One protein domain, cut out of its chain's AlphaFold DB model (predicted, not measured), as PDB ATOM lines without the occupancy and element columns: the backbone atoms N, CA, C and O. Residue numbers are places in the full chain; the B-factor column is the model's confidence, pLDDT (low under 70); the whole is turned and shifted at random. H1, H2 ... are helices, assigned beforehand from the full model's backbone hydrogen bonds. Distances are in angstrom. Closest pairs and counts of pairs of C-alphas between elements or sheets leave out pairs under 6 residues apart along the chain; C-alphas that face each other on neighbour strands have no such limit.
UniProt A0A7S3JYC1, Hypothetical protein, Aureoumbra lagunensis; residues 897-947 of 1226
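AT A GLANCE: This is residues 897 to 947 of the 1226 residues of the protein "Hypothetical protein" of Aureoumbra lagunensis (UniProt A0A7S3JYC1). The longest helix, H1, and H3 meet near their ends in an L, and short H2 sits in the angle between them, running nearly antiparallel to H3. The 51 printed residues include three named helices, H1, H2 and H3 in chain order, and no named strand: all helix. The whole is compact, with a radius of gyration of the C-alphas of 10.6 A and spans of 29 by 24 by 15 A.

HOW THE PARTS SIT: H1, residues 905 to 915, and H3, residues 938 to 947, touch only at their ends, the closest C-alphas being those of Asp 905 and Ala 944, 4.9 A apart. Their lines are about perpendicular, at 88 degrees. H2, residues 925 to 930, only just touches H1, with 3 pairs of C-alphas within 8 A, the closest Phe 911 and Val 925 at 6.3 A. H2 and H3 are close but not clearly touching, at a shallow tilt of 26 degrees, opposite ways; their closest C-alphas, Ser 926 and Val 941, are 7.0 A apart. In H1, H2 and H3 every O i to N i+4 pair is within hydrogen-bond range.

IN THESE COORDINATES: H1 begins at C-alpha 905 (15.332, 25.848, 106.097) and is 15.6 A long. H2 is 8.5 A long. H3, 14.3 A, ends at C-alpha 947 (10.731, 21.995, 110.064).

THE WHOLE: The C-alphas farthest apart, Arg 901 and Glu 919, are 29.3 A apart. The printed part has no cut, and both links are short. In this model residues 916 to 922 have pLDDT under 70.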
ATOM      1  N   SER A 897      20.329  21.671  89.937       84.12
ATOM      2  CA  SER A 897      20.682  22.815  90.792       84.12
ATOM      3  C   SER A 897      20.646  22.472  92.286       84.12
ATOM      4  O   SER A 897      19.808  21.688  92.741       84.12
ATOM      5  N   GLU A 898      21.584  23.023  93.060       85.19
ATOM      6  CA  GLU A 898      21.758  22.730  94.488       85.19
ATOM      7  C   GLU A 898      20.465  22.979  95.279       85.19
ATOM      8  O   GLU A 898      20.065  22.131  96.075       85.19
ATOM      9  N   ILE A 899      19.740  24.059  94.954       87.44
ATOM     10  CA  ILE A 899      18.472  24.444  95.593       87.44
ATOM     11  C   ILE A 899      17.367  23.378  95.467       87.44
ATOM     12  O   ILE A 899      16.451  23.331  96.282       87.44
ATOM     13  N   GLN A 900      17.442  22.471  94.487       86.69
ATOM     14  CA  GLN A 900      16.480  21.369  94.347       86.69
ATOM     15  C   GLN A 900      16.860  20.109  95.149       86.69
ATOM     16  O   GLN A 900      16.088  19.141  95.171       86.69
ATOM     17  N   ARG A 901      18.050  20.090  95.768       82.19
ATOM     18  CA  ARG A 901      18.645  18.926  96.453       82.19
ATOM     19  C   ARG A 901      19.376  19.256  97.764       82.19
ATOM     20  O   ARG A 901      20.166  18.442  98.241       82.19
ATOM     21  N   THR A 902      19.027  20.371  98.400       82.06
ATOM     22  CA  THR A 902      19.300  20.661  99.817       82.06
ATOM     23  C   THR A 902      17.988  20.863 100.588       82.06
ATOM     24  O   THR A 902      16.964  21.172  99.977       82.06
ATOM     25  N   PRO A 903      17.987  20.733 101.931       84.69
ATOM     26  CA  PRO A 903      16.960  21.354 102.766       84.69
ATOM     27  C   PRO A 903      16.899  22.868 102.501       84.69
ATOM     28  O   PRO A 903      17.896  23.466 102.084       84.69
ATOM     29  N   LEU A 904      15.733  23.479 102.717       89.00
ATOM     30  CA  LEU A 904      15.466  24.885 102.371       89.00
ATOM     31  C   LEU A 904      15.353  25.791 103.604       89.00
ATOM     32  O   LEU A 904      15.074  26.974 103.484       89.00
ATOM     33  N   ASP A 905      15.579  25.246 104.790       89.06
ATOM     34  CA  ASP A 905      15.332  25.848 106.097       89.06
ATOM     35  C   ASP A 905      16.140  27.141 106.294       89.06
ATOM     36  O   ASP A 905      15.598  28.213 106.567       89.06
ATOM     37  N   SER A 906      17.454  27.063 106.070       86.19
ATOM     38  CA  SER A 906      18.353  28.220 106.120       86.19
ATOM     39  C   SER A 906      18.093  29.208 104.982       86.19
ATOM     40  O   SER A 906      18.315  30.403 105.149       86.19
ATOM     41  N   ILE A 907      17.583  28.726 103.846       87.62
ATOM     42  CA  ILE A 907      17.260  29.530 102.664       87.62
ATOM     43  C   ILE A 907      15.996  30.358 102.926       87.62
ATOM     44  O   ILE A 907      16.007  31.562 102.698       87.62
ATOM     45  N   ILE A 908      14.942  29.757 103.489       90.56
ATOM     46  CA  ILE A 908      13.693  30.434 103.871       90.56
ATOM     47  C   ILE A 908      13.963  31.495 104.948       90.56
ATOM     48  O   ILE A 908      13.543  32.640 104.784       90.56
ATOM     49  N   LEU A 909      14.725  31.175 106.005       87.19
ATOM     50  CA  LEU A 909      15.142  32.183 106.993       87.19
ATOM     51  C   LEU A 909      16.034  33.278 106.386       87.19
ATOM     52  O   LEU A 909      15.964  34.437 106.812       87.19
ATOM     53  N   HIS A 910      16.851  32.952 105.376       81.88
ATOM     54  CA  HIS A 910      17.588  33.983 104.657       81.88
ATOM     55  C   HIS A 910      16.639  34.895 103.872       81.88
ATOM     56  O   HIS A 910      16.756  36.106 104.016       81.88
ATOM     57  N   PHE A 911      15.667  34.358 103.125       84.81
ATOM     58  CA  PHE A 911      14.667  35.158 102.408       84.81
ATOM     59  C   PHE A 911      13.849  36.059 103.342       84.81
ATOM     60  O   PHE A 911      13.685  37.234 103.025       84.81
ATOM     61  N   TYR A 912      13.420  35.586 104.518       84.19
ATOM     62  CA  TYR A 912      12.773  36.458 105.510       84.19
ATOM     63  C   TYR A 912      13.666  37.641 105.918       84.19
ATOM     64  O   TYR A 912      13.226  38.786 105.869       84.19
ATOM     65  N   SER A 913      14.947  37.391 106.207       76.94
ATOM     66  CA  SER A 913      15.921  38.463 106.488       76.94
ATOM     67  C   SER A 913      16.351  39.282 105.254       76.94
ATOM     68  O   SER A 913      17.106  40.238 105.400       76.94
ATOM     69  N   MET A 914      15.870  38.965 104.042       75.44
ATOM     70  CA  MET A 914      15.928  39.865 102.876       75.44
ATOM     71  C   MET A 914      14.683  40.753 102.779       75.44
ATOM     72  O   MET A 914      14.795  41.941 102.479       75.44
ATOM     73  N   LEU A 915      13.504  40.173 103.030       75.88
ATOM     74  CA  LEU A 915      12.208  40.850 102.959       75.88
ATOM     75  C   LEU A 915      12.107  42.014 103.957       75.88
ATOM     76  O   LEU A 915      11.537  43.047 103.624       75.88
ATOM     77  N   GLU A 916      12.730  41.890 105.134       68.38
ATOM     78  CA  GLU A 916      12.796  42.955 106.150       68.38
ATOM     79  C   GLU A 916      13.479  44.256 105.669       68.38
ATOM     80  O   GLU A 916      13.213  45.317 106.233       68.38
ATOM     81  N   PHE A 917      14.334  44.208 104.635       63.62
ATOM     82  CA  PHE A 917      15.154  45.352 104.194       63.62
ATOM     83  C   PHE A 917      14.932  45.787 102.736       63.62
ATOM     84  O   PHE A 917      15.582  46.731 102.281       63.62
ATOM     85  N   SER A 918      14.039  45.128 101.988       64.44
ATOM     86  CA  SER A 918      13.883  45.363 100.549       64.44
ATOM     87  C   SER A 918      12.420  45.418 100.102       64.44
ATOM     88  O   SER A 918      11.807  44.403  99.771       64.44
ATOM     89  N   GLU A 919      11.884  46.639  99.986       65.38
ATOM     90  CA  GLU A 919      10.581  46.910  99.351       65.38
ATOM     91  C   GLU A 919      10.510  46.351  97.914       65.38
ATOM     92  O   GLU A 919       9.455  45.921  97.455       65.38
ATOM     93  N   GLU A 920      11.654  46.300  97.218       61.94
ATOM     94  CA  GLU A 920      11.793  45.787  95.847       61.94
ATOM     95  C   GLU A 920      11.654  44.242  95.763       61.94
ATOM     96  O   GLU A 920      11.598  43.684  94.663       61.94
ATOM     97  N   LEU A 921      11.566  43.545  96.907       68.50
ATOM     98  CA  LEU A 921      11.335  42.096  97.023       68.50
ATOM     99  C   LEU A 921       9.992  41.728  97.679       68.50
ATOM    100  O   LEU A 921       9.784  40.548  97.930       68.50
ATOM    101  N   ASN A 922       9.100  42.692  97.942       68.56
ATOM    102  CA  ASN A 922       7.843  42.513  98.689       68.56
ATOM    103  C   ASN A 922       6.871  41.493  98.044       68.56
ATOM    104  O   ASN A 922       5.985  41.849  97.267       68.56
ATOM    105  N   ASP A 923       7.082  40.217  98.362       78.56
ATOM    106  CA  ASP A 923       6.388  39.033  97.858       78.56
ATOM    107  C   ASP A 923       6.591  37.877  98.866       78.56
ATOM    108  O   ASP A 923       7.447  37.935  99.750       78.56
ATOM    109  N   SER A 924       5.806  36.810  98.746       86.62
ATOM    110  CA  SER A 924       5.946  35.595  99.559       86.62
ATOM    111  C   SER A 924       7.240  34.829  99.248       86.62
ATOM    112  O   SER A 924       7.692  34.780  98.100       86.62
ATOM    113  N   VAL A 925       7.819  34.158 100.249       89.06
ATOM    114  CA  VAL A 925       9.048  33.361 100.084       89.06
ATOM    115  C   VAL A 925       8.820  32.211  99.096       89.06
ATOM    116  O   VAL A 925       9.673  31.945  98.252       89.06
ATOM    117  N   SER A 926       7.644  31.581  99.123       91.06
ATOM    118  CA  SER A 926       7.220  30.570  98.147       91.06
ATOM    119  C   SER A 926       7.139  31.099  96.708       91.06
ATOM    120  O   SER A 926       7.408  30.335  95.780       91.06
ATOM    121  N   SER A 927       6.782  32.373  96.501       90.25
ATOM    122  CA  SER A 927       6.769  33.013  95.173       90.25
ATOM    123  C   SER A 927       8.188  33.336  94.702       90.25
ATOM    124  O   SER A 927       8.581  32.928  93.611       90.25
ATOM    125  N   LEU A 928       9.007  33.950  95.563       89.56
ATOM    126  CA  LEU A 928      10.416  34.231  95.270       89.56
ATOM    127  C   LEU A 928      11.203  32.951  94.941       89.56
ATOM    128  O   LEU A 928      11.956  32.923  93.970       89.56
ATOM    129  N   LEU A 929      10.976  31.861  95.681       91.06
ATOM    130  CA  LEU A 929      11.550  30.549  95.372       91.06
ATOM    131  C   LEU A 929      11.021  29.966  94.051       91.06
ATOM    132  O   LEU A 929      11.770  29.295  93.348       91.06
ATOM    133  N   ALA A 930       9.767  30.230  93.672       92.00
ATOM    134  CA  ALA A 930       9.226  29.820  92.374       92.00
ATOM    135  C   ALA A 930       9.806  30.616  91.184       92.00
ATOM    136  O   ALA A 930       9.649  30.183  90.042       92.00
ATOM    137  N   GLU A 931      10.493  31.736  91.439       91.12
ATOM    138  CA  GLU A 931      11.150  32.582  90.437       91.12
ATOM    139  C   GLU A 931      12.674  32.378  90.313       91.12
ATOM    140  O   GLU A 931      13.307  33.118  89.554       91.12
ATOM    141  N   THR A 932      13.300  31.409  90.998       91.31
ATOM    142  CA  THR A 932      14.728  31.089  90.761       91.31
ATOM    143  C   THR A 932      14.947  30.413  89.395       91.31
ATOM    144  O   THR A 932      13.992  30.147  88.663       91.31
ATOM    145  N   LEU A 933      16.206  30.185  89.003       88.62
ATOM    146  CA  LEU A 933      16.560  29.650  87.682       88.62
ATOM    147  C   LEU A 933      16.068  28.203  87.512       88.62
ATOM    148  O   LEU A 933      15.500  27.861  86.477       88.62
ATOM    149  N   GLU A 934      16.231  27.375  88.547       86.25
ATOM    150  CA  GLU A 934      15.610  26.050  88.658       86.25
ATOM    151  C   GLU A 934      14.807  25.945  89.975       86.25
ATOM    152  O   GLU A 934      15.347  25.502  90.993       86.25
ATOM    153  N   PRO A 935      13.508  26.315  89.996       90.62
ATOM    154  CA  PRO A 935      12.744  26.454  91.239       90.62
ATOM    155  C   PRO A 935      12.605  25.131  92.016       90.62
ATOM    156  O   PRO A 935      12.474  24.060  91.408       90.62
ATOM    157  N   PRO A 936      12.607  25.157  93.363       91.31
ATOM    158  CA  PRO A 936      12.525  23.958  94.183       91.31
ATOM    159  C   PRO A 936      11.128  23.322  94.160       91.31
ATOM    160  O   PRO A 936      10.097  23.946  93.903       91.31
ATOM    161  N   LYS A 937      11.077  22.028  94.491       89.31
ATOM    162  CA  LYS A 937       9.824  21.262  94.565       89.31
ATOM    163  C   LYS A 937       8.939  21.826  95.683       89.31
ATOM    164  O   LYS A 937       9.360  21.832  96.836       89.31
ATOM    165  N   LYS A 938       7.686  22.191  95.377       89.62
ATOM    166  CA  LYS A 938       6.719  22.782  96.339       89.62
ATOM    167  C   LYS A 938       6.600  22.017  97.670       89.62
ATOM    168  O   LYS A 938       6.488  22.628  98.725       89.62
ATOM    169  N   TYR A 939       6.679  20.686  97.624       87.50
ATOM    170  CA  TYR A 939       6.721  19.827  98.814       87.50
ATOM    171  C   TYR A 939       7.926  20.116  99.732       87.50
ATOM    172  O   TYR A 939       7.749  20.185 100.942       87.50
ATOM    173  N   ALA A 940       9.127  20.327  99.182       88.50
ATOM    174  CA  ALA A 940      10.327  20.613  99.972       88.50
ATOM    175  C   ALA A 940      10.247  21.994 100.644       88.50
ATOM    176  O   ALA A 940      10.667  22.138 101.789       88.50
ATOM    177  N   VAL A 941       9.636  22.980  99.971       91.81
ATOM    178  CA  VAL A 941       9.338  24.306 100.544       91.81
ATOM    179  C   VAL A 941       8.394  24.161 101.741       91.81
ATOM    180  O   VAL A 941       8.732  24.568 102.850       91.81
ATOM    181  N   ALA A 942       7.255  23.484 101.555       90.19
ATOM    182  CA  ALA A 942       6.304  23.217 102.634       90.19
ATOM    183  C   ALA A 942       6.923  22.404 103.790       90.19
ATOM    184  O   ALA A 942       6.606  22.637 104.956       90.19
ATOM    185  N   GLN A 943       7.825  21.466 103.496       88.69
ATOM    186  CA  GLN A 943       8.504  20.662 104.509       88.69
ATOM    187  C   GLN A 943       9.496  21.486 105.341       88.69
ATOM    188  O   GLN A 943       9.491  21.359 106.562       88.69
ATOM    189  N   ALA A 944      10.282  22.364 104.710       91.06
ATOM    190  CA  ALA A 944      11.184  23.279 105.409       91.06
ATOM    191  C   ALA A 944      10.416  24.299 106.273       91.06
ATOM    192  O   ALA A 944      10.802  24.549 107.410       91.06
ATOM    193  N   PHE A 945       9.265  24.808 105.813       92.94
ATOM    194  CA  PHE A 945       8.367  25.606 106.661       92.94
ATOM    195  C   PHE A 945       7.909  24.848 107.923       92.94
ATOM    196  O   PHE A 945       7.941  25.395 109.025       92.94
ATOM    197  N   ASN A 946       7.512  23.576 107.786       89.38
ATOM    198  CA  ASN A 946       7.116  22.734 108.923       89.38
ATOM    199  C   ASN A 946       8.291  22.413 109.862       89.38
ATOM    200  O   ASN A 946       8.108  22.384 111.078       89.38
ATOM    201  N   SER A 947       9.486  22.201 109.316       86.50
ATOM    202  CA  SER A 947      10.731  21.995 110.064       86.50
ATOM    203  C   SER A 947      11.089  23.226 110.910       86.50
ATOM    204  O   SER A 947      11.118  23.139 112.137       86.50
TER     205      SER A 947